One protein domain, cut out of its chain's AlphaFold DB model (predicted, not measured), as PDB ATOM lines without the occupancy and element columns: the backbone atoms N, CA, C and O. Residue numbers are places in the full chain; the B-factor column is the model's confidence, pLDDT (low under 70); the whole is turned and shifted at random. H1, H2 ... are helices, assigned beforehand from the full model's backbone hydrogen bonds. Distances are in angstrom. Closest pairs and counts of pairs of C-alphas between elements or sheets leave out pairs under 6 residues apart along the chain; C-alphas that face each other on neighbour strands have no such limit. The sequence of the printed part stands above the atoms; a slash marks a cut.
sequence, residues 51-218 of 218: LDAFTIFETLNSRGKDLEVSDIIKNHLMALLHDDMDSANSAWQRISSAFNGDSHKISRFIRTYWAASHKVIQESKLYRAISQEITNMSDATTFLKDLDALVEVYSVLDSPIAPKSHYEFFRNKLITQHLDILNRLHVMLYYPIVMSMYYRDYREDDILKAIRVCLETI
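AT A GLANCE: This is residues 51 to 218 of the 218 residues of the protein "DUF262 domain-containing protein" of Lentilactobacillus kefiri (UniProt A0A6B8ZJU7). A long, kinked helix, H6, joins two groups of helices: a first group of H2, H3 and H5, in which H3 packs side by side with residues 141 to 151 of H6, and a second group of H7, H8, H9 and H10 toward the last residues of H6, with H4 between the two groups at residues 147 to 154 of H6, where the kink is. H4 crosses H6 and packs on H9 of the second group, while H1 hangs outside the first group near H5, with residues 59 to 65 sticking out. The printed part has 168 residues with ten named helices, H1 to H10 in chain order, and no named strand; its class is all helix. It is compact, with a radius of gyration of the C-alphas of 16.8 A and spans of 47 by 34 by 27 A.

HOW THE PARTS SIT: H6, residues 137 to 158, is the hub, touching six helices, and has a kink of 46 degrees near residue 152. Its residues 141 to 151 alone touch residues 88 to 95 of H3, residues 82 to 97, the same way at a shallow tilt of 6 degrees; the closest C-alphas, of Ile 95 and Asp 148, are 5.8 A apart. H3 and H2, residues 69 to 80, form a hairpin, closest at C-alphas Met 78 and Met 85, 6.7 A. H2, H3 and H6 are a bundle, three helices side by side, though H2 and H6 only just touch, only at their ends, with 3 pairs of C-alphas within 8 A. H4, residues 103 to 117, touches H6 about perpendicular at 75 degrees, closest at C-alphas Phe 109 and Tyr 154, 6.9 A. H5, residues 123 to 133, touches H2 the same way at 15 degrees, a shallow tilt, closest at C-alphas Ile 73 and Tyr 127, 6.1 A. H1, residues 51 to 61, is close to H5 but not clearly touching: the closest C-alphas, of Leu 51 and Arg 128, are 6.9 A apart. H9, residues 191 to 199, touches H4, closest at C-alphas Ala 116 and Pro 192, 4.2 A. H9 and H10, residues 204 to 216, form a hairpin at 11 degrees, closest at C-alphas Val 194 and Ile 207, 6.4 A. H8, residues 173 to 184, touches H10, closest at C-alphas Ile 175 and Leu 208, 5.6 A. H7, residues 164 to 169, touches H6, closest at C-alphas Val 156 and His 166, 5.1 A. Every O i to N i+4 pair is within hydrogen-bond range in H1, H2, H4, H7, H8, H9 and H10, against 10 of 12 in H3, 4 of 7 in H5 and 16 of 18 in H6.

IN THESE COORDINATES: H1 begins at C-alpha 51, (138.626, 136.754, 141.271), and H10 ends at C-alpha 216, (146.520, 170.634, 118.095). From first to last C-alpha H6 measures 30.0 A, H3 21.7 A and H4 21.1 A.

THE WHOLE: The C-alphas farthest apart, of Asp 83 and Glu 216, are 49.2 A apart. The printed part has no cut and no long link. Mean pLDDT of the printed part is 92.7; residues 62 to 66 are under 70.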
ATOM      1  N   LEU A  51     139.313 135.926 142.260       81.56
ATOM      2  CA  LEU A  51     138.626 136.754 141.271       81.56
ATOM      3  C   LEU A  51     137.096 136.670 141.411       81.56
ATOM      4  O   LEU A  51     136.396 137.679 141.282       81.56
ATOM      5  N   ASP A  52     136.575 135.483 141.722       86.12
ATOM      6  CA  ASP A  52     135.153 135.298 142.024       86.12
ATOM      7  C   ASP A  52     134.788 135.987 143.345       86.12
ATOM      8  O   ASP A  52     133.766 136.671 143.421       86.12
ATOM      9  N   ALA A  53     135.662 135.895 144.357       85.94
ATOM     10  CA  ALA A  53     135.501 136.608 145.624       85.94
ATOM     11  C   ALA A  53     135.448 138.128 145.413       85.94
ATOM     12  O   ALA A  53     134.580 138.793 145.972       85.94
ATOM     13  N   PHE A  54     136.325 138.670 144.562       80.38
ATOM     14  CA  PHE A  54     136.310 140.081 144.180       80.38
ATOM     15  C   PHE A  54     135.003 140.477 143.489       80.38
ATOM     16  O   PHE A  54     134.406 141.485 143.844       80.38
ATOM     17  N   THR A  55     134.518 139.671 142.543       82.56
ATOM     18  CA  THR A  55     133.271 139.970 141.820       82.56
ATOM     19  C   THR A  55     132.070 140.019 142.772       82.56
ATOM     20  O   THR A  55     131.235 140.923 142.684       82.56
ATOM     21  N   ILE A  56     131.999 139.077 143.718       85.62
ATOM     22  CA  ILE A  56     130.993 139.079 144.788       85.62
ATOM     23  C   ILE A  56     131.139 140.339 145.647       85.62
ATOM     24  O   ILE A  56     130.147 141.010 145.930       85.62
ATOM     25  N   PHE A  57     132.366 140.678 146.037       79.88
ATOM     26  CA  PHE A  57     132.661 141.819 146.895       79.88
ATOM     27  C   PHE A  57     132.291 143.165 146.260       79.88
ATOM     28  O   PHE A  57     131.593 143.950 146.895       79.88
ATOM     29  N   GLU A  58     132.670 143.402 145.004       75.69
ATOM     30  CA  GLU A  58     132.274 144.584 144.221       75.69
ATOM     31  C   GLU A  58     130.750 144.711 144.143       75.69
ATOM     32  O   GLU A  58     130.172 145.769 144.395       75.69
ATOM     33  N   THR A  59     130.076 143.593 143.858       81.06
ATOM     34  CA  THR A  59     128.613 143.565 143.764       81.06
ATOM     35  C   THR A  59     127.966 143.929 145.103       81.06
ATOM     36  O   THR A  59     126.976 144.662 145.127       81.06
ATOM     37  N   LEU A  60     128.523 143.459 146.225       79.88
ATOM     38  CA  LEU A  60     128.032 143.772 147.571       79.88
ATOM     39  C   LEU A  60     128.339 145.215 148.003       79.88
ATOM     40  O   LEU A  60     127.487 145.840 148.636       79.88
ATOM     41  N   ASN A  61     129.514 145.749 147.655       70.62
ATOM     42  CA  ASN A  61     129.942 147.095 148.053       70.62
ATOM     43  C   ASN A  61     129.239 148.221 147.304       70.62
ATOM     44  O   ASN A  61     129.064 149.276 147.906       70.62
ATOM     45  N   SER A  62     128.713 147.965 146.101       64.56
ATOM     46  CA  SER A  62     127.954 148.933 145.282       64.56
ATOM     47  C   SER A  62     126.726 149.583 145.961       64.56
ATOM     48  O   SER A  62     126.039 150.413 145.365       64.56
ATOM     49  N   ARG A  63     126.401 149.191 147.202       62.62
ATOM     50  CA  ARG A  63     125.300 149.718 148.025       62.62
ATOM     51  C   ARG A  63     125.772 150.533 149.247       62.62
ATOM     52  O   ARG A  63     124.926 150.956 150.034       62.62
ATOM     53  N   GLY A  64     127.082 150.735 149.431       63.03
ATOM     54  CA  GLY A  64     127.710 151.437 150.564       63.03
ATOM     55  C   GLY A  64     128.773 152.460 150.131       63.03
ATOM     56  O   GLY A  64     128.744 152.947 149.008       63.03
ATOM     57  N   LYS A  65     129.705 152.829 151.029       61.38
ATOM     58  CA  LYS A  65     130.906 153.589 150.632       61.38
ATOM     59  C   LYS A  65     131.836 152.621 149.902       61.38
ATOM     60  O   LYS A  65     132.387 151.735 150.555       61.38
ATOM     61  N   ASP A  66     131.974 152.795 148.593       68.50
ATOM     62  CA  ASP A  66     132.776 151.913 147.749       68.50
ATOM     63  C   ASP A  66     134.228 151.850 148.242       68.50
ATOM     64  O   ASP A  66     134.839 152.864 148.599       68.50
ATOM     65  N   LEU A  67     134.766 150.632 148.305       78.19
ATOM     66  CA  LEU A  67     136.209 150.440 148.363       78.19
ATOM     67  C   LEU A  67     136.765 150.779 146.991       78.19
ATOM     68  O   LEU A  67     136.254 150.321 145.974       78.19
ATOM     69  N   GLU A  68     137.818 151.578 146.977       89.75
ATOM     70  CA  GLU A  68     138.451 151.973 145.733       89.75
ATOM     71  C   GLU A  68     139.260 150.804 145.173       89.75
ATOM     72  O   GLU A  68     139.850 150.008 145.915       89.75
ATOM     73  N   VAL A  69     139.337 150.705 143.845       90.94
ATOM     74  CA  VAL A  69     140.049 149.602 143.183       90.94
ATOM     75  C   VAL A  69     141.519 149.551 143.623       90.94
ATOM     76  O   VAL A  69     142.091 148.466 143.751       90.94
ATOM     77  N   SER A  70     142.125 150.699 143.947       95.06
ATOM     78  CA  SER A  70     143.467 150.765 144.531       95.06
ATOM     79  C   SER A  70     143.605 150.039 145.868       95.06
ATOM     80  O   SER A  70     144.656 149.455 146.121       95.06
ATOM     81  N   ASP A  71     142.581 150.052 146.727       92.88
ATOM     82  CA  ASP A  71     142.627 149.381 148.032       92.88
ATOM     83  C   ASP A  71     142.666 147.859 147.848       92.88
ATOM     84  O   ASP A  71     143.367 147.134 148.558       92.88
ATOM     85  N   ILE A  72     141.953 147.370 146.836       91.81
ATOM     86  CA  ILE A  72     141.904 145.954 146.481       91.81
ATOM     87  C   ILE A  72     143.226 145.527 145.832       91.81
ATOM     88  O   ILE A  72     143.793 144.500 146.210       91.81
ATOM     89  N   ILE A  73     143.763 146.343 144.917       95.44
ATOM     90  CA  ILE A  73     145.089 146.126 144.320       95.44
ATOM     91  C   ILE A  73     146.165 146.108 145.406       95.44
ATOM     92  O   ILE A  73     146.996 145.203 145.416       95.44
ATOM     93  N   LYS A  74     146.125 147.040 146.366       95.81
ATOM     94  CA  LYS A  74     147.040 147.046 147.510       95.81
ATOM     95  C   LYS A  74     147.005 145.716 148.246       95.81
ATOM     96  O   LYS A  74     148.053 145.121 148.468       95.81
ATOM     97  N   ASN A  75     145.818 145.243 148.621       92.56
ATOM     98  CA  ASN A  75     145.678 143.993 149.367       92.56
ATOM     99  C   ASN A  75     146.243 142.797 148.591       92.56
ATOM    100  O   ASN A  75     146.898 141.944 149.184       92.56
ATOM    101  N   HIS A  76     146.041 142.762 147.272       93.69
ATOM    102  CA  HIS A  76     146.633 141.750 146.396       93.69
ATOM    103  C   HIS A  76     148.163 141.795 146.405       93.69
ATOM    104  O   HIS A  76     148.804 140.768 146.615       93.69
ATOM    105  N   LEU A  77     148.755 142.988 146.277       96.06
ATOM    106  CA  LEU A  77     150.207 143.161 146.363       96.06
ATOM    107  C   LEU A  77     150.753 142.742 147.734       96.06
ATOM    108  O   LEU A  77     151.751 142.034 147.795       96.06
ATOM    109  N   MET A  78     150.086 143.122 148.829       95.00
ATOM    110  CA  MET A  78     150.513 142.750 150.188       95.00
ATOM    111  C   MET A  78     150.425 141.239 150.432       95.00
ATOM    112  O   MET A  78     151.259 140.687 151.142       95.00
ATOM    113  N   ALA A  79     149.452 140.551 149.830       92.75
ATOM    114  CA  ALA A  79     149.367 139.093 149.907       92.75
ATOM    115  C   ALA A  79     150.548 138.409 149.190       92.75
ATOM    116  O   ALA A  79     151.099 137.430 149.697       92.75
ATOM    117  N   LEU A  80     150.970 138.939 148.037       94.88
ATOM    118  CA  LEU A  80     152.110 138.418 147.276       94.88
ATOM    119  C   LEU A  80     153.469 138.773 147.898       94.88
ATOM    120  O   LEU A  80     154.411 137.997 147.774       94.88
ATOM    121  N   LEU A  81     153.567 139.916 148.580       95.31
ATOM    122  CA  LEU A  81     154.794 140.444 149.192       95.31
ATOM    123  C   LEU A  81     154.872 140.174 150.707       95.31
ATOM    124  O   LEU A  81     155.523 140.920 151.437       95.31
ATOM    125  N   HIS A  82     154.210 139.121 151.193       90.56
ATOM    126  CA  HIS A  82     154.092 138.831 152.626       90.56
ATOM    127  C   HIS A  82     155.442 138.627 153.341       90.56
ATOM    128  O   HIS A  82     155.544 138.938 154.528       90.56
ATOM    129  N   ASP A  83     156.469 138.163 152.627       90.62
ATOM    130  CA  ASP A  83     157.825 137.968 153.160       90.62
ATOM    131  C   ASP A  83     158.623 139.278 153.316       90.62
ATOM    132  O   ASP A  83     159.573 139.326 154.094       90.62
ATOM    133  N   ASP A  84     158.231 140.356 152.624       91.94
ATOM    134  CA  ASP A  84     158.885 141.676 152.672       91.94
ATOM    135  C   ASP A  84     157.859 142.808 152.885       91.94
ATOM    136  O   ASP A  84     157.818 143.836 152.198       91.94
ATOM    137  N   MET A  85     156.971 142.590 153.858       90.88
ATOM    138  CA  MET A  85     155.847 143.485 154.142       90.88
ATOM    139  C   MET A  85     156.275 144.903 154.515       90.88
ATOM    140  O   MET A  85     155.565 145.854 154.185       90.88
ATOM    141  N   ASP A  86     157.401 145.080 155.203       92.38
ATOM    142  CA  ASP A  86     157.845 146.406 155.640       92.38
ATOM    143  C   ASP A  86     158.284 147.270 154.450       92.38
ATOM    144  O   ASP A  86     157.889 148.439 154.344       92.38
ATOM    145  N   SER A  87     159.033 146.689 153.508       93.06
ATOM    146  CA  SER A  87     159.435 147.347 152.264       93.06
ATOM    147  C   SER A  87     158.224 147.649 151.380       93.06
ATOM    148  O   SER A  87     158.037 148.792 150.950       93.06
ATOM    149  N   ALA A  88     157.340 146.660 151.190       94.31
ATOM    150  CA  ALA A  88     156.124 146.810 150.394       94.31
ATOM    151  C   ALA A  88     155.211 147.916 150.947       94.31
ATOM    152  O   ALA A  88     154.751 148.788 150.202       94.31
ATOM    153  N   ASN A  89     154.989 147.939 152.265       94.69
ATOM    154  CA  ASN A  89     154.216 148.998 152.906       94.69
ATOM    155  C   ASN A  89     154.894 150.358 152.761       94.69
ATOM    156  O   ASN A  89     154.213 151.337 152.466       94.69
ATOM    157  N   SER A  90     156.214 150.434 152.923       95.69
ATOM    158  CA  SER A  90     156.956 151.689 152.780       95.69
ATOM    159  C   SER A  90     156.852 152.264 151.364       95.69
ATOM    160  O   SER A  90     156.609 153.461 151.207       95.69
ATOM    161  N   ALA A  91     156.976 151.425 150.333       95.69
ATOM    162  CA  ALA A  91     156.801 151.836 148.942       95.69
ATOM    163  C   ALA A  91     155.358 152.273 148.652       95.69
ATOM    164  O   ALA A  91     155.133 153.353 148.107       95.69
ATOM    165  N   TRP A  92     154.364 151.509 149.115       97.88
ATOM    166  CA  TRP A  92     152.965 151.915 148.981       97.88
ATOM    167  C   TRP A  92     152.674 153.251 149.679       97.88
ATOM    168  O   TRP A  92     151.926 154.071 149.153       97.88
ATOM    169  N   GLN A  93     153.261 153.500 150.854       97.06
ATOM    170  CA  GLN A  93     153.094 154.770 151.565       97.06
ATOM    171  C   GLN A  93     153.670 155.952 150.782       97.06
ATOM    172  O   GLN A  93     153.024 156.997 150.739       97.06
ATOM    173  N   ARG A  94     154.820 155.796 150.113       96.12
ATOM    174  CA  ARG A  94     155.363 156.844 149.231       96.12
ATOM    175  C   ARG A  94     154.389 157.177 148.104       96.12
ATOM    176  O   ARG A  94     154.001 158.336 147.977       96.12
ATOM    177  N   ILE A  95     153.900 156.161 147.393       97.94
ATOM    178  CA  ILE A  95     152.902 156.331 146.326       97.94
ATOM    179  C   ILE A  95     151.639 157.015 146.869       97.94
ATOM    180  O   ILE A  95     151.167 158.009 146.326       97.94
ATOM    181  N   SER A  96     151.110 156.516 147.987       97.00
ATOM    182  CA  SER A  96     149.894 157.031 148.614       97.00
ATOM    183  C   SER A  96     150.041 158.479 149.090       97.00
ATOM    184  O   SER A  96     149.071 159.240 149.057       97.00
ATOM    185  N   SER A  97     151.234 158.872 149.542       96.19
ATOM    186  CA  SER A  97     151.503 160.219 150.053       96.19
ATOM    187  C   SER A  97     151.413 161.291 148.967       96.19
ATOM    188  O   SER A  97     150.908 162.377 149.248       96.19
ATOM    189  N   ALA A  98     151.765 160.965 147.716       94.88
ATOM    190  CA  ALA A  98     151.613 161.870 146.572       94.88
ATOM    191  C   ALA A  98     150.151 162.285 146.326       94.88
ATOM    192  O   ALA A  98     149.881 163.321 145.721       94.88
ATOM    193  N   PHE A  99     149.200 161.498 146.838       95.44
ATOM    194  CA  PHE A  99     147.766 161.734 146.709       95.44
ATOM    195  C   PHE A  99     147.076 162.008 148.051       95.44
ATOM    196  O   PHE A  99     145.854 161.938 148.126       95.44
ATOM    197  N   ASN A 100     147.820 162.304 149.123       94.75
ATOM    198  CA  ASN A 100     147.275 162.489 150.479       94.75
ATOM    199  C   ASN A 100     146.423 161.304 150.983       94.75
ATOM    200  O   ASN A 100     145.498 161.493 151.774       94.75
ATOM    201  N   GLY A 101     146.704 160.084 150.520       93.38
ATOM    202  CA  GLY A 101     145.907 158.900 150.856       93.38
ATOM    203  C   GLY A 101     144.541 158.823 150.172       93.38
ATOM    204  O   GLY A 101     143.710 158.024 150.593       93.38
ATOM    205  N   ASP A 102     144.297 159.631 149.140       95.06
ATOM    206  CA  ASP A 102     143.084 159.563 148.328       95.06
ATOM    207  C   ASP A 102     143.115 158.327 147.414       95.06
ATOM    208  O   ASP A 102     143.723 158.336 146.338       95.06
ATOM    209  N   SER A 103     142.454 157.253 147.851       93.88
ATOM    210  CA  SER A 103     142.371 155.997 147.102       93.88
ATOM    211  C   SER A 103     141.760 156.173 145.706       93.88
ATOM    212  O   SER A 103     142.213 155.523 144.769       93.88
ATOM    213  N   HIS A 104     140.843 157.123 145.498       94.00
ATOM    214  CA  HIS A 104     140.276 157.373 144.170       94.00
ATOM    215  C   HIS A 104     141.334 157.908 143.200       94.00
ATOM    216  O   HIS A 104     141.471 157.456 142.058       94.00
ATOM    217  N   LYS A 105     142.167 158.851 143.657       95.38
ATOM    218  CA  LYS A 105     143.297 159.339 142.854       95.38
ATOM    219  C   LYS A 105     144.320 158.242 142.570       95.38
ATOM    220  O   LYS A 105     144.823 158.186 141.446       95.38
ATOM    221  N   ILE A 106     144.575 157.358 143.536       97.50
ATOM    222  CA  ILE A 106     145.465 156.204 143.358       97.50
ATOM    223  C   ILE A 106     144.881 155.227 142.321       97.50
ATOM    224  O   ILE A 106     145.618 154.776 141.445       97.50
ATOM    225  N   SER A 107     143.568 154.953 142.339       96.25
ATOM    226  CA  SER A 107     142.884 154.140 141.317       96.25
ATOM    227  C   SER A 107     143.110 154.715 139.913       96.25
ATOM    228  O   SER A 107     143.522 153.995 138.999       96.25
ATOM    229  N   ARG A 108     142.929 156.035 139.740       96.19
ATOM    230  CA  ARG A 108     143.176 156.720 138.454       96.19
ATOM    231  C   ARG A 108     144.643 156.652 138.024       96.19
ATOM    232  O   ARG A 108     144.910 156.389 136.849       96.19
ATOM    233  N   PHE A 109     145.578 156.835 138.955       97.88
ATOM    234  CA  PHE A 109     147.011 156.695 138.696       97.88
ATOM    235  C   PHE A 109     147.361 155.290 138.197       97.88
ATOM    236  O   PHE A 109     147.915 155.153 137.105       97.88
ATOM    237  N   ILE A 110     146.964 154.246 138.927       98.06
ATOM    238  CA  ILE A 110     147.252 152.857 138.548       98.06
ATOM    239  C   ILE A 110     146.604 152.512 137.199       98.06
ATOM    240  O   ILE A 110     147.217 151.846 136.365       98.06
ATOM    241  N   ARG A 111     145.392 153.012 136.927       97.25
ATOM    242  CA  ARG A 111     144.735 152.837 135.621       97.25
ATOM    243  C   ARG A 111     145.514 153.490 134.479       97.25
ATOM    244  O   ARG A 111     145.532 152.965 133.368       97.25
ATOM    245  N   THR A 112     146.141 154.631 134.747       97.19
ATOM    246  CA  THR A 112     146.933 155.385 133.766       97.19
ATOM    247  C   THR A 112     148.276 154.709 133.519       97.19
ATOM    248  O   THR A 112     148.660 154.539 132.365       97.19
ATOM    249  N   TYR A 113     148.930 154.232 134.582       97.25
ATOM    250  CA  TYR A 113     150.087 153.345 134.493       97.25
ATOM    251  C   TYR A 113     149.781 152.119 133.621       97.25
ATOM    252  O   TYR A 113     150.507 151.834 132.671       97.25
ATOM    253  N   TRP A 114     148.658 151.443 133.883       97.44
ATOM    254  CA  TRP A 114     148.232 150.286 133.099       97.44
ATOM    255  C   TRP A 114     148.020 150.636 131.624       97.44
ATOM    256  O   TRP A 114     148.432 149.898 130.738       97.44
ATOM    257  N   ALA A 115     147.412 151.787 131.333       96.12
ATOM    258  CA  ALA A 115     147.237 152.251 129.960       96.12
ATOM    259  C   ALA A 115     148.564 152.613 129.263       96.12
ATOM    260  O   ALA A 115     148.621 152.548 128.038       96.12
ATOM    261  N   ALA A 116     149.602 152.993 130.014       94.50
ATOM    262  CA  ALA A 116     150.917 153.347 129.476       94.50
ATOM    263  C   ALA A 116     151.738 152.112 129.069       94.50
ATOM    264  O   ALA A 116     152.512 152.174 128.116       94.50
ATOM    265  N   SER A 117     151.567 150.995 129.781       89.62
ATOM    266  CA  SER A 117     152.268 149.730 129.525       89.62
ATOM    267  C   SER A 117     151.449 148.725 128.707       89.62
ATOM    268  O   SER A 117     152.028 147.874 128.035       89.62
ATOM    269  N   HIS A 118     150.117 148.839 128.723       93.56
ATOM    270  CA  HIS A 118     149.192 147.880 128.119       93.56
ATOM    271  C   HIS A 118     148.156 148.561 127.213       93.56
ATOM    272  O   HIS A 118     148.481 149.170 126.196       93.56
ATOM    273  N   LYS A 119     146.870 148.402 127.546       90.38
ATOM    274  CA  LYS A 119     145.725 148.938 126.817       90.38
ATOM    275  C   LYS A 119     144.829 149.714 127.766       90.38
ATOM    276  O   LYS A 119     144.722 149.392 128.950       90.38
ATOM    277  N   VAL A 120     144.112 150.688 127.218       92.69
ATOM    278  CA  VAL A 120     143.112 151.449 127.967       92.69
ATOM    279  C   VAL A 120     141.968 150.525 128.386       92.69
ATOM    280  O   VAL A 120     141.371 149.832 127.559       92.69
ATOM    281  N   ILE A 121     141.650 150.529 129.678       94.00
ATOM    282  CA  ILE A 121     140.539 149.769 130.255       94.00
ATOM    283  C   ILE A 121     139.686 150.637 131.183       94.00
ATOM    284  O   ILE A 121     140.100 151.703 131.653       94.00
ATOM    285  N   GLN A 122     138.467 150.161 131.428       91.44
ATOM    286  CA  GLN A 122     137.578 150.700 132.454       91.44
ATOM    287  C   GLN A 122     138.106 150.343 133.845       91.44
ATOM    288  O   GLN A 122     138.689 149.276 134.034       91.44
ATOM    289  N   GLU A 123     137.853 151.219 134.813       89.38
ATOM    290  CA  GLU A 123     138.295 151.049 136.200       89.38
ATOM    291  C   GLU A 123     137.764 149.761 136.839       89.38
ATOM    292  O   GLU A 123     138.535 149.002 137.416       89.38
ATOM    293  N   SER A 124     136.500 149.415 136.580       86.75
ATOM    294  CA  SER A 124     135.874 148.162 137.035       86.75
ATOM    295  C   SER A 124     136.565 146.883 136.538       86.75
ATOM    296  O   SER A 124     136.342 145.799 137.071       86.75
ATOM    297  N   LYS A 125     137.409 146.975 135.502       91.38
ATOM    298  CA  LYS A 125     138.176 145.843 134.954       91.38
ATOM    299  C   LYS A 125     139.639 145.848 135.394       91.38
ATOM    300  O   LYS A 125     140.353 144.896 135.080       91.38
ATOM    301  N   LEU A 126     140.087 146.893 136.088       94.19
ATOM    302  CA  LEU A 126     141.495 147.127 136.396       94.19
ATOM    303  C   LEU A 126     142.065 146.060 137.329       94.19
ATOM    304  O   LEU A 126     143.069 145.446 136.985       94.19
ATOM    305  N   TYR A 127     141.392 145.768 138.447       93.06
ATOM    306  CA  TYR A 127     141.849 144.716 139.360       93.06
ATOM    307  C   TYR A 127     141.957 143.355 138.663       93.06
ATOM    308  O   TYR A 127     142.952 142.651 138.819       93.06
ATOM    309  N   ARG A 128     140.956 142.993 137.850       91.88
ATOM    310  CA  ARG A 128     140.975 141.734 137.095       91.88
ATOM    311  C   ARG A 128     142.163 141.663 136.139       91.88
ATOM    312  O   ARG A 128     142.796 140.622 136.065       91.88
ATOM    313  N   ALA A 129     142.449 142.743 135.413       94.88
ATOM    314  CA  ALA A 129     143.582 142.780 134.494       94.88
ATOM    315  C   ALA A 129     144.918 142.633 135.244       94.88
ATOM    316  O   ALA A 129     145.739 141.804 134.874       94.88
ATOM    317  N   ILE A 130     145.078 143.366 136.349       95.56
ATOM    318  CA  ILE A 130     146.292 143.352 137.173       95.56
ATOM    319  C   ILE A 130     146.510 141.992 137.842       95.56
ATOM    320  O   ILE A 130     147.595 141.435 137.754       95.56
ATOM    321  N   SER A 131     145.491 141.429 138.492       93.75
ATOM    322  CA  SER A 131     145.605 140.155 139.225       93.75
ATOM    323  C   SER A 131     145.877 138.943 138.328       93.75
ATOM    324  O   SER A 131     146.352 137.922 138.817       93.75
ATOM    325  N   GLN A 132     145.580 139.041 137.029       93.69
ATOM    326  CA  GLN A 132     145.898 138.001 136.048       93.69
ATOM    327  C   GLN A 132     147.369 138.004 135.622       93.69
ATOM    328  O   GLN A 132     147.872 136.960 135.217       93.69
ATOM    329  N   GLU A 133     148.039 139.152 135.693       95.56
ATOM    330  CA  GLU A 133     149.437 139.301 135.281       95.56
ATOM    331  C   GLU A 133     150.385 139.286 136.479       95.56
ATOM    332  O   GLU A 133     151.424 138.638 136.444       95.56
ATOM    333  N   ILE A 134     149.990 139.934 137.573       96.50
ATOM    334  CA  ILE A 134     150.764 140.003 138.807       96.50
ATOM    335  C   ILE A 134     150.358 138.841 139.699       96.50
ATOM    336  O   ILE A 134     149.405 138.940 140.476       96.50
ATOM    337  N   THR A 135     151.072 137.727 139.570       95.56
ATOM    338  CA  THR A 135     150.680 136.457 140.205       95.56
ATOM    339  C   THR A 135     151.682 135.956 141.234       95.56
ATOM    340  O   THR A 135     151.347 135.098 142.049       95.56
ATOM    341  N   ASN A 136     152.900 136.492 141.223       95.88
ATOM    342  CA  ASN A 136     153.970 136.092 142.126       95.88
ATOM    343  C   ASN A 136     154.689 137.308 142.738       95.88
ATOM    344  O   ASN A 136     154.449 138.459 142.369       95.88
ATOM    345  N   MET A 137     155.581 137.033 143.694       96.38
ATOM    346  CA  MET A 137     156.356 138.050 144.409       96.38
ATOM    347  C   MET A 137     157.170 138.946 143.458       96.38
ATOM    348  O   MET A 137     157.162 140.160 143.622       96.38
ATOM    349  N   SER A 138     157.827 138.373 142.442       96.56
ATOM    350  CA  SER A 138     158.674 139.122 141.502       96.56
ATOM    351  C   SER A 138     157.869 140.116 140.661       96.56
ATOM    352  O   SER A 138     158.290 141.266 140.492       96.56
ATOM    353  N   ASP A 139     156.702 139.697 140.164       97.31
ATOM    354  CA  ASP A 139     155.799 140.579 139.416       97.31
ATOM    355  C   ASP A 139     155.334 141.733 140.314       97.31
ATOM    356  O   ASP A 139     155.368 142.897 139.916       97.31
ATOM    357  N   ALA A 140     154.941 141.416 141.554       97.56
ATOM    358  CA  ALA A 140     154.438 142.398 142.509       97.56
ATOM    359  C   ALA A 140     155.515 143.419 142.905       97.56
ATOM    360  O   ALA A 140     155.226 144.615 142.982       97.56
ATOM    361  N   THR A 141     156.758 142.973 143.109       97.06
ATOM    362  CA  THR A 141     157.896 143.857 143.391       97.06
ATOM    363  C   THR A 141     158.171 144.791 142.217       97.06
ATOM    364  O   THR A 141     158.331 145.994 142.425       97.06
ATOM    365  N   THR A 142     158.199 144.261 140.990       97.06
ATOM    366  CA  THR A 142     158.425 145.062 139.775       97.06
ATOM    367  C   THR A 142     157.325 146.100 139.600       97.06
ATOM    368  O   THR A 142     157.611 147.287 139.498       97.06
ATOM    369  N   PHE A 143     156.064 145.679 139.689       97.81
ATOM    370  CA  PHE A 143     154.924 146.579 139.562       97.81
ATOM    371  C   PHE A 143     154.942 147.704 140.599       97.81
ATOM    372  O   PHE A 143     154.731 148.863 140.257       97.81
ATOM    373  N   LEU A 144     155.224 147.388 141.866       97.25
ATOM    374  CA  LEU A 144     155.284 148.399 142.919       97.25
ATOM    375  C   LEU A 144     156.433 149.391 142.694       97.25
ATOM    376  O   LEU A 144     156.264 150.584 142.940       97.25
ATOM    377  N   LYS A 145     157.575 148.913 142.191       96.62
ATOM    378  CA  LYS A 145     158.711 149.758 141.809       96.62
ATOM    379  C   LYS A 145     158.362 150.683 140.642       96.62
ATOM    380  O   LYS A 145     158.723 151.855 140.680       96.62
ATOM    381  N   ASP A 146     157.643 150.185 139.642       97.25
ATOM    382  CA  ASP A 146     157.227 150.982 138.487       97.25
ATOM    383  C   ASP A 146     156.220 152.067 138.880       97.25
ATOM    384  O   ASP A 146     156.326 153.209 138.429       97.25
ATOM    385  N   LEU A 147     155.286 151.748 139.784       97.88
ATOM    386  CA  LEU A 147     154.396 152.746 140.375       97.88
ATOM    387  C   LEU A 147     155.180 153.812 141.161       97.88
ATOM    388  O   LEU A 147     154.926 155.000 140.983       97.88
ATOM    389  N   ASP A 148     156.142 153.417 141.998       96.44
ATOM    390  CA  ASP A 148     156.982 154.357 142.766       96.44
ATOM    391  C   ASP A 148     157.809 155.262 141.831       96.44
ATOM    392  O   ASP A 148     157.935 156.457 142.080       96.44
ATOM    393  N   ALA A 149     158.299 154.733 140.705       96.19
ATOM    394  CA  ALA A 149     159.050 155.497 139.705       96.19
ATOM    395  C   ALA A 149     158.192 156.505 138.919       96.19
ATOM    396  O   ALA A 149     158.711 157.495 138.405       96.19
ATOM    397  N   LEU A 150     156.887 156.255 138.795       97.62
ATOM    398  CA  LEU A 150     155.991 157.050 137.950       97.62
ATOM    399  C   LEU A 150     155.029 157.953 138.716       97.62
ATOM    400  O   LEU A 150     154.363 158.792 138.102       97.62
ATOM    401  N   VAL A 151     154.945 157.811 140.039       97.62
ATOM    402  CA  VAL A 151     153.996 158.585 140.841       97.62
ATOM    403  C   VAL A 151     154.277 160.087 140.778       97.62
ATOM    404  O   VAL A 151     153.337 160.873 140.678       97.62
ATOM    405  N   GLU A 152     155.551 160.489 140.756       96.62
ATOM    406  CA  GLU A 152     155.937 161.902 140.717       96.62
ATOM    407  C   GLU A 152     155.578 162.553 139.375       96.62
ATOM    408  O   GLU A 152     154.934 163.600 139.344       96.62
ATOM    409  N   VAL A 153     155.903 161.915 138.241       97.56
ATOM    410  CA  VAL A 153     155.499 162.468 136.939       97.56
ATOM    411  C   VAL A 153     153.976 162.517 136.825       97.56
ATOM    412  O   VAL A 153     153.438 163.510 136.346       97.56
ATOM    413  N   TYR A 154     153.249 161.511 137.323       97.81
ATOM    414  CA  TYR A 154     151.787 161.549 137.311       97.81
ATOM    415  C   TYR A 154     151.222 162.681 138.180       97.81
ATOM    416  O   TYR A 154     150.277 163.344 137.751       97.81
ATOM    417  N   SER A 155     151.784 162.950 139.365       97.00
ATOM    418  CA  SER A 155     151.322 164.058 140.213       97.00
ATOM    419  C   SER A 155     151.550 165.420 139.552       97.00
ATOM    420  O   SER A 155     150.713 166.312 139.694       97.00
ATOM    421  N   VAL A 156     152.632 165.564 138.779       97.19
ATOM    422  CA  VAL A 156     152.884 166.746 137.938       97.19
ATOM    423  C   VAL A 156     151.837 166.866 136.837       97.19
ATOM    424  O   VAL A 156     151.357 167.965 136.583       97.19
ATOM    425  N   LEU A 157     151.436 165.763 136.203       96.62
ATOM    426  CA  LEU A 157     150.367 165.795 135.204       96.62
ATOM    427  C   LEU A 157     149.020 166.180 135.848       96.62
ATOM    428  O   LEU A 157     148.351 167.062 135.327       96.62
ATOM    429  N   ASP A 158     148.636 165.586 136.989       95.19
ATOM    430  CA  ASP A 158     147.375 165.876 137.718       95.19
ATOM    431  C   ASP A 158     147.317 167.311 138.279       95.19
ATOM    432  O   ASP A 158     146.234 167.866 138.445       95.19
ATOM    433  N   SER A 159     148.467 167.929 138.577       95.12
ATOM    434  CA  SER A 159     148.534 169.299 139.098       95.12
ATOM    435  C   SER A 159     149.813 170.027 138.649       95.12
ATOM    436  O   SER A 159     150.748 170.183 139.437       95.12
ATOM    437  N   PRO A 160     149.877 170.542 137.406       95.44
ATOM    438  CA  PRO A 160     151.129 171.040 136.811       95.44
ATOM    439  C   PRO A 160     151.746 172.262 137.496       95.44
ATOM    440  O   PRO A 160     152.946 172.505 137.381       95.44
ATOM    441  N   ILE A 161     150.930 173.050 138.200       94.25
ATOM    442  CA  ILE A 161     151.333 174.338 138.785       94.25
ATOM    443  C   ILE A 161     151.464 174.317 140.313       94.25
ATOM    444  O   ILE A 161     151.935 175.297 140.892       94.25
ATOM    445  N   ALA A 162     151.042 173.240 140.983       92.69
ATOM    446  CA  ALA A 162     151.047 173.160 142.440       92.69
ATOM    447  C   ALA A 162     151.318 171.729 142.934       92.69
ATOM    448  O   ALA A 162     150.638 170.810 142.477       92.69
ATOM    449  N   PRO A 163     152.221 171.535 143.917       93.56
ATOM    450  CA  PRO A 163     153.100 172.527 144.556       93.56
ATOM    451  C   PRO A 163     154.160 173.110 143.601       93.56
ATOM    452  O   PRO A 163     154.301 172.669 142.467       93.56
ATOM    453  N   LYS A 164     154.931 174.108 144.064       93.62
ATOM    454  CA  LYS A 164     155.965 174.790 143.255       93.62
ATOM    455  C   LYS A 164     156.950 173.819 142.585       93.62
ATOM    456  O   LYS A 164     157.378 174.079 141.464       93.62
ATOM    457  N   SER A 165     157.268 172.697 143.232       94.75
ATOM    458  CA  SER A 165     158.129 171.655 142.660       94.75
ATOM    459  C   SER A 165     157.581 171.077 141.354       94.75
ATOM    460  O   SER A 165     158.369 170.775 140.468       94.75
ATOM    461  N   HIS A 166     156.257 170.999 141.166       96.25
ATOM    462  CA  HIS A 166     155.673 170.525 139.907       96.25
ATOM    463  C   HIS A 166     155.959 171.484 138.748       96.25
ATOM    464  O   HIS A 166     156.320 171.056 137.653       96.25
ATOM    465  N   TYR A 167     155.907 172.792 139.013       94.75
ATOM    466  CA  TYR A 167     156.284 173.802 138.024       94.75
ATOM    467  C   TYR A 167     157.783 173.734 137.663       94.75
ATOM    468  O   TYR A 167     158.221 174.162 136.588       94.75
ATOM    469  N   GLU A 168     158.594 173.197 138.573       95.69
ATOM    470  CA  GLU A 168     160.041 173.049 138.430       95.69
ATOM    471  C   GLU A 168     160.490 171.678 137.913       95.69
ATOM    472  O   GLU A 168     161.644 171.566 137.508       95.69
ATOM    473  N   PHE A 169     159.580 170.700 137.833       97.06
ATOM    474  CA  PHE A 169     159.878 169.306 137.498       97.06
ATOM    475  C   PHE A 169     160.559 169.143 136.134       97.06
ATOM    476  O   PHE A 169     161.636 168.558 136.043       97.06
ATOM    477  N   PHE A 170     159.969 169.709 135.075       96.94
ATOM    478  CA  PHE A 170     160.592 169.741 133.751       96.94
ATOM    479  C   PHE A 170     161.521 170.954 133.613       96.94
ATOM    480  O   PHE A 170     161.187 172.086 134.009       96.94
ATOM    481  N   ARG A 171     162.688 170.736 132.996       96.25
ATOM    482  CA  ARG A 171     163.649 171.809 132.693       96.25
ATOM    483  C   ARG A 171     163.077 172.743 131.632       96.25
ATOM    484  O   ARG A 171     163.148 173.966 131.772       96.25
ATOM    485  N   ASN A 172     162.468 172.177 130.597       95.88
ATOM    486  CA  ASN A 172     161.799 172.896 129.529       95.88
ATOM    487  C   ASN A 172     160.433 173.409 130.004       95.88
ATOM    488  O   ASN A 172     159.436 172.686 130.025       95.88
ATOM    489  N   LYS A 173     160.372 174.703 130.335       95.12
ATOM    490  CA  LYS A 173     159.156 175.356 130.845       95.12
ATOM    491  C   LYS A 173     157.976 175.341 129.877       95.12
ATOM    492  O   LYS A 173     156.844 175.462 130.338       95.12
ATOM    493  N   LEU A 174     158.204 175.134 128.577       96.00
ATOM    494  CA  LEU A 174     157.109 174.968 127.618       96.00
ATOM    495  C   LEU A 174     156.289 173.704 127.902       96.00
ATOM    496  O   LEU A 174     155.090 173.707 127.649       96.00
ATOM    497  N   ILE A 175     156.903 172.642 128.445       96.88
ATOM    498  CA  ILE A 175     156.170 171.436 128.852       96.88
ATOM    499  C   ILE A 175     155.165 171.813 129.932       96.88
ATOM    500  O   ILE A 175     153.968 171.657 129.728       96.88
ATOM    501  N   THR A 176     155.633 172.391 131.038       96.06
ATOM    502  CA  THR A 176     154.776 172.804 132.156       96.06
ATOM    503  C   THR A 176     153.673 173.774 131.721       96.06
ATOM    504  O   THR A 176     152.535 173.630 132.154       96.06
ATOM    505  N   GLN A 177     153.976 174.728 130.832       94.94
ATOM    506  CA  GLN A 177     152.976 175.655 130.287       94.94
ATOM    507  C   GLN A 177     151.880 174.926 129.497       94.94
ATOM    508  O   GLN A 177     150.699 175.184 129.710       94.94
ATOM    509  N   HIS A 178     152.247 173.991 128.618       95.81
ATOM    510  CA  HIS A 178     151.266 173.201 127.873       95.81
ATOM    511  C   HIS A 178     150.477 172.243 128.768       95.81
ATOM    512  O   HIS A 178     149.281 172.065 128.551       95.81
ATOM    513  N   LEU A 179     151.115 171.662 129.787       96.25
ATOM    514  CA  LEU A 179     150.431 170.844 130.784       96.25
ATOM    515  C   LEU A 179     149.386 171.663 131.554       96.25
ATOM    516  O   LEU A 179     148.274 171.181 131.730       96.25
ATOM    517  N   ASP A 180     149.691 172.905 131.958       95.25
ATOM    518  CA  ASP A 180     148.706 173.785 132.610       95.25
ATOM    519  C   ASP A 180     147.507 174.075 131.692       95.25
ATOM    520  O   ASP A 180     146.360 174.004 132.134       95.25
ATOM    521  N   ILE A 181     147.749 174.328 130.400       94.88
ATOM    522  CA  ILE A 181     146.674 174.518 129.411       94.88
ATOM    523  C   ILE A 181     145.803 173.261 129.323       94.88
ATOM    524  O   ILE A 181     144.589 173.348 129.491       94.88
ATOM    525  N   LEU A 182     146.408 172.090 129.101       94.94
ATOM    526  CA  LEU A 182     145.677 170.826 128.977       94.94
ATOM    527  C   LEU A 182     144.883 170.487 130.246       94.94
ATOM    528  O   LEU A 182     143.731 170.059 130.153       94.94
ATOM    529  N   ASN A 183     145.464 170.737 131.421       94.00
ATOM    530  CA  ASN A 183     144.814 170.523 132.709       94.00
ATOM    531  C   ASN A 183     143.595 171.444 132.898       94.00
ATOM    532  O   ASN A 183     142.537 170.987 133.331       94.00
ATOM    533  N   ARG A 184     143.692 172.726 132.509       93.44
ATOM    534  CA  ARG A 184     142.555 173.672 132.520       93.44
ATOM    535  C   ARG A 184     141.456 173.299 131.527       93.44
ATOM    536  O   ARG A 184     140.296 173.616 131.766       93.44
ATOM    537  N   LEU A 185     141.820 172.637 130.430       93.50
ATOM    538  CA  LEU A 185     140.886 172.080 129.448       93.50
ATOM    539  C   LEU A 185     140.342 170.699 129.857       93.50
ATOM    540  O   LEU A 185     139.533 170.129 129.130       93.50
ATOM    541  N   HIS A 186     140.765 170.160 131.007       91.12
ATOM    542  CA  HIS A 186     140.384 168.839 131.511       91.12
ATOM    543  C   HIS A 186     140.679 167.680 130.543       91.12
ATOM    544  O   HIS A 186     139.977 166.666 130.526       91.12
ATOM    545  N   VAL A 187     141.739 167.802 129.741       90.75
ATOM    546  CA  VAL A 187     142.176 166.730 128.841       90.75
ATOM    547  C   VAL A 187     143.130 165.808 129.584       90.75
ATOM    548  O   VAL A 187     144.135 166.259 130.104       90.75
ATOM    549  N   MET A 188     142.840 164.505 129.617       88.19
ATOM    550  CA  MET A 188     143.643 163.518 130.369       88.19
ATOM    551  C   MET A 188     144.229 162.408 129.479       88.19
ATOM    552  O   MET A 188     145.029 161.591 129.931       88.19
ATOM    553  N   LEU A 189     143.836 162.350 128.200       87.38
ATOM    554  CA  LEU A 189     144.184 161.253 127.281       87.38
ATOM    555  C   LEU A 189     145.692 161.137 127.008       87.38
ATOM    556  O   LEU A 189     146.164 160.060 126.652       87.38
ATOM    557  N   TYR A 190     146.449 162.217 127.201       92.81
ATOM    558  CA  TYR A 190     147.893 162.248 126.971       92.81
ATOM    559  C   TYR A 190     148.716 161.684 128.140       92.81
ATOM    560  O   TYR A 190     149.915 161.454 127.976       92.81
ATOM    561  N   TYR A 191     148.112 161.450 129.314       96.19
ATOM    562  CA  TYR A 191     148.856 161.046 130.511       96.19
ATOM    563  C   TYR A 191     149.616 159.727 130.304       96.19
ATOM    564  O   TYR A 191     150.816 159.707 130.581       96.19
ATOM    565  N   PRO A 192     149.001 158.654 129.756       96.44
ATOM    566  CA  PRO A 192     149.720 157.406 129.509       96.44
ATOM    567  C   PRO A 192     150.904 157.578 128.549       96.44
ATOM    568  O   PRO A 192     151.933 156.931 128.717       96.44
ATOM    569  N   ILE A 193     150.778 158.481 127.570       95.56
ATOM    570  CA  ILE A 193     151.833 158.768 126.591       95.56
ATOM    571  C   ILE A 193     153.023 159.417 127.300       95.56
ATOM    572  O   ILE A 193     154.140 158.914 127.204       95.56
ATOM    573  N   VAL A 194     152.786 160.492 128.059       96.88
ATOM    574  CA  VAL A 194     153.854 161.192 128.788       96.88
ATOM    575  C   VAL A 194     154.498 160.277 129.828       96.88
ATOM    576  O   VAL A 194     155.723 160.234 129.904       96.88
ATOM    577  N   MET A 195     153.708 159.491 130.566       97.31
ATOM    578  CA  MET A 195     154.236 158.502 131.511       97.31
ATOM    579  C   MET A 195     155.114 157.457 130.818       97.31
ATOM    580  O   MET A 195     156.214 157.192 131.289       97.31
ATOM    581  N   SER A 196     154.678 156.895 129.684       96.38
ATOM    582  CA  SER A 196     155.480 155.911 128.946       96.38
ATOM    583  C   SER A 196     156.771 156.511 128.390       96.38
ATOM    584  O   SER A 196     157.781 155.811 128.340       96.38
ATOM    585  N   MET A 197     156.745 157.763 127.927       97.44
ATOM    586  CA  MET A 197     157.941 158.444 127.427       97.44
ATOM    587  C   MET A 197     158.915 158.751 128.564       97.44
ATOM    588  O   MET A 197     160.111 158.516 128.418       97.44
ATOM    589  N   TYR A 198     158.399 159.216 129.703       96.94
ATOM    590  CA  TYR A 198     159.192 159.471 130.901       96.94
ATOM    591  C   TYR A 198     159.844 158.187 131.429       96.94
ATOM    592  O   TYR A 198     161.050 158.162 131.633       96.94
ATOM    593  N   TYR A 199     159.082 157.094 131.549       95.38
ATOM    594  CA  TYR A 199     159.589 155.793 132.011       95.38
ATOM    595  C   TYR A 199     160.723 155.230 131.140       95.38
ATOM    596  O   TYR A 199     161.550 154.455 131.605       95.38
ATOM    597  N   ARG A 200     160.742 155.589 129.851       95.75
ATOM    598  CA  ARG A 200     161.739 155.140 128.869       95.75
ATOM    599  C   ARG A 200     162.861 156.159 128.642       95.75
ATOM    600  O   ARG A 200     163.539 156.079 127.619       95.75
ATOM    601  N   ASP A 201     163.013 157.133 129.537       96.25
ATOM    602  CA  ASP A 201     164.058 158.162 129.495       96.25
ATOM    603  C   ASP A 201     164.100 158.969 128.179       96.25
ATOM    604  O   ASP A 201     165.164 159.357 127.684       96.25
ATOM    605  N   TYR A 202     162.937 159.246 127.575       97.62
ATOM    606  CA  TYR A 202     162.873 160.127 126.405       97.62
ATOM    607  C   TYR A 202     163.289 161.553 126.776       97.62
ATOM    608  O   TYR A 202     163.003 162.059 127.861       97.62
ATOM    609  N   ARG A 203     163.912 162.254 125.824       97.44
ATOM    610  CA  ARG A 203     164.282 163.662 126.006       97.44
ATOM    611  C   ARG A 203     163.033 164.529 126.139       97.44
ATOM    612  O   ARG A 203     162.042 164.318 125.438       97.44
ATOM    613  N   GLU A 204     163.130 165.580 126.946       97.12
ATOM    614  CA  GLU A 204     162.047 166.552 127.137       97.12
ATOM    615  C   GLU A 204     161.540 167.158 125.818       97.12
ATOM    616  O   GLU A 204     160.339 167.344 125.655       97.12
ATOM    617  N   ASP A 205     162.410 167.393 124.833       96.81
ATOM    618  CA  ASP A 205     161.988 167.897 123.517       96.81
ATOM    619  C   ASP A 205     161.064 166.928 122.771       96.81
ATOM    620  O   ASP A 205     160.190 167.357 122.016       96.81
ATOM    621  N   ASP A 206     161.239 165.622 122.970       97.62
ATOM    622  CA  ASP A 206     160.392 164.609 122.352       97.62
ATOM    623  C   ASP A 206     159.061 164.484 123.117       97.62
ATOM    624  O   ASP A 206     158.005 164.412 122.486       97.62
ATOM    625  N   ILE A 207     159.080 164.599 124.452       97.19
ATOM    626  CA  ILE A 207     157.864 164.709 125.282       97.19
ATOM    627  C   ILE A 207     157.049 165.951 124.885       97.19
ATOM    628  O   ILE A 207     155.833 165.873 124.695       97.19
ATOM    629  N   LEU A 208     157.711 167.093 124.684       96.88
ATOM    630  CA  LEU A 208     157.072 168.340 124.265       96.88
ATOM    631  C   LEU A 208     156.368 168.197 122.910       96.88
ATOM    632  O   LEU A 208     155.273 168.733 122.738       96.88
ATOM    633  N   LYS A 209     156.960 167.472 121.950       95.62
ATOM    634  CA  LYS A 209     156.308 167.190 120.659       95.62
ATOM    635  C   LYS A 209     155.020 166.393 120.848       95.62
ATOM    636  O   LYS A 209     154.004 166.771 120.274       95.62
ATOM    637  N   ALA A 210     155.039 165.340 121.667       94.38
ATOM    638  CA  ALA A 210     153.846 164.536 121.937       94.38
ATOM    639  C   ALA A 210     152.722 165.368 122.581       94.38
ATOM    640  O   ALA A 210     151.565 165.281 122.169       94.38
ATOM    641  N   ILE A 211     153.072 166.236 123.536       94.25
ATOM    642  CA  ILE A 211     152.127 167.152 124.190       94.25
ATOM    643  C   ILE A 211     151.531 168.153 123.187       94.25
ATOM    644  O   ILE A 211     150.330 168.413 123.225       94.25
ATOM    645  N   ARG A 212     152.338 168.692 122.262       93.44
ATOM    646  CA  ARG A 212     151.862 169.624 121.223       93.44
ATOM    647  C   ARG A 212     150.857 168.986 120.274       93.44
ATOM    648  O   ARG A 212     149.830 169.599 120.015       93.44
ATOM    649  N   VAL A 213     151.109 167.755 119.824       90.50
ATOM    650  CA  VAL A 213     150.146 167.032 118.977       90.50
ATOM    651  C   VAL A 213     148.798 166.913 119.690       90.50
ATOM    652  O   VAL A 213     147.765 167.129 119.073       90.50
ATOM    653  N   CYS A 214     148.798 166.643 121.000       86.94
ATOM    654  CA  CYS A 214     147.556 166.575 121.771       86.94
ATOM    655  C   CYS A 214     146.819 167.924 121.807       86.94
ATOM    656  O   CYS A 214     145.599 167.943 121.678       86.94
ATOM    657  N   LEU A 215     147.543 169.041 121.945       86.38
ATOM    658  CA  LEU A 215     146.964 170.389 121.917       86.38
ATOM    659  C   LEU A 215     146.366 170.764 120.557       86.38
ATOM    660  O   LEU A 215     145.336 171.422 120.518       86.38
ATOM    661  N   GLU A 216     146.991 170.347 119.458       85.88
ATOM    662  CA  GLU A 216     146.520 170.634 118.095       85.88
ATOM    663  C   GLU A 216     145.267 169.828 117.707       85.88
ATOM    664  O   GLU A 216     144.581 170.174 116.749       85.88
ATOM    665  N   THR A 217     144.972 168.751 118.439       76.44
ATOM    666  CA  THR A 217     143.816 167.871 118.192       76.44
ATOM    667  C   THR A 217     142.562 168.211 119.007       76.44
ATOM    668  O   THR A 217     141.561 167.504 118.872       76.44
ATOM    669  N   ILE A 218     142.617 169.244 119.858       73.25
ATOM    670  CA  ILE A 218     141.502 169.738 120.693       73.25
ATOM    671  C   ILE A 218     140.855 170.944 120.013       73.25
ATOM    672  O   ILE A 218     139.606 170.977 119.971       73.25
TER     673      ILE A 218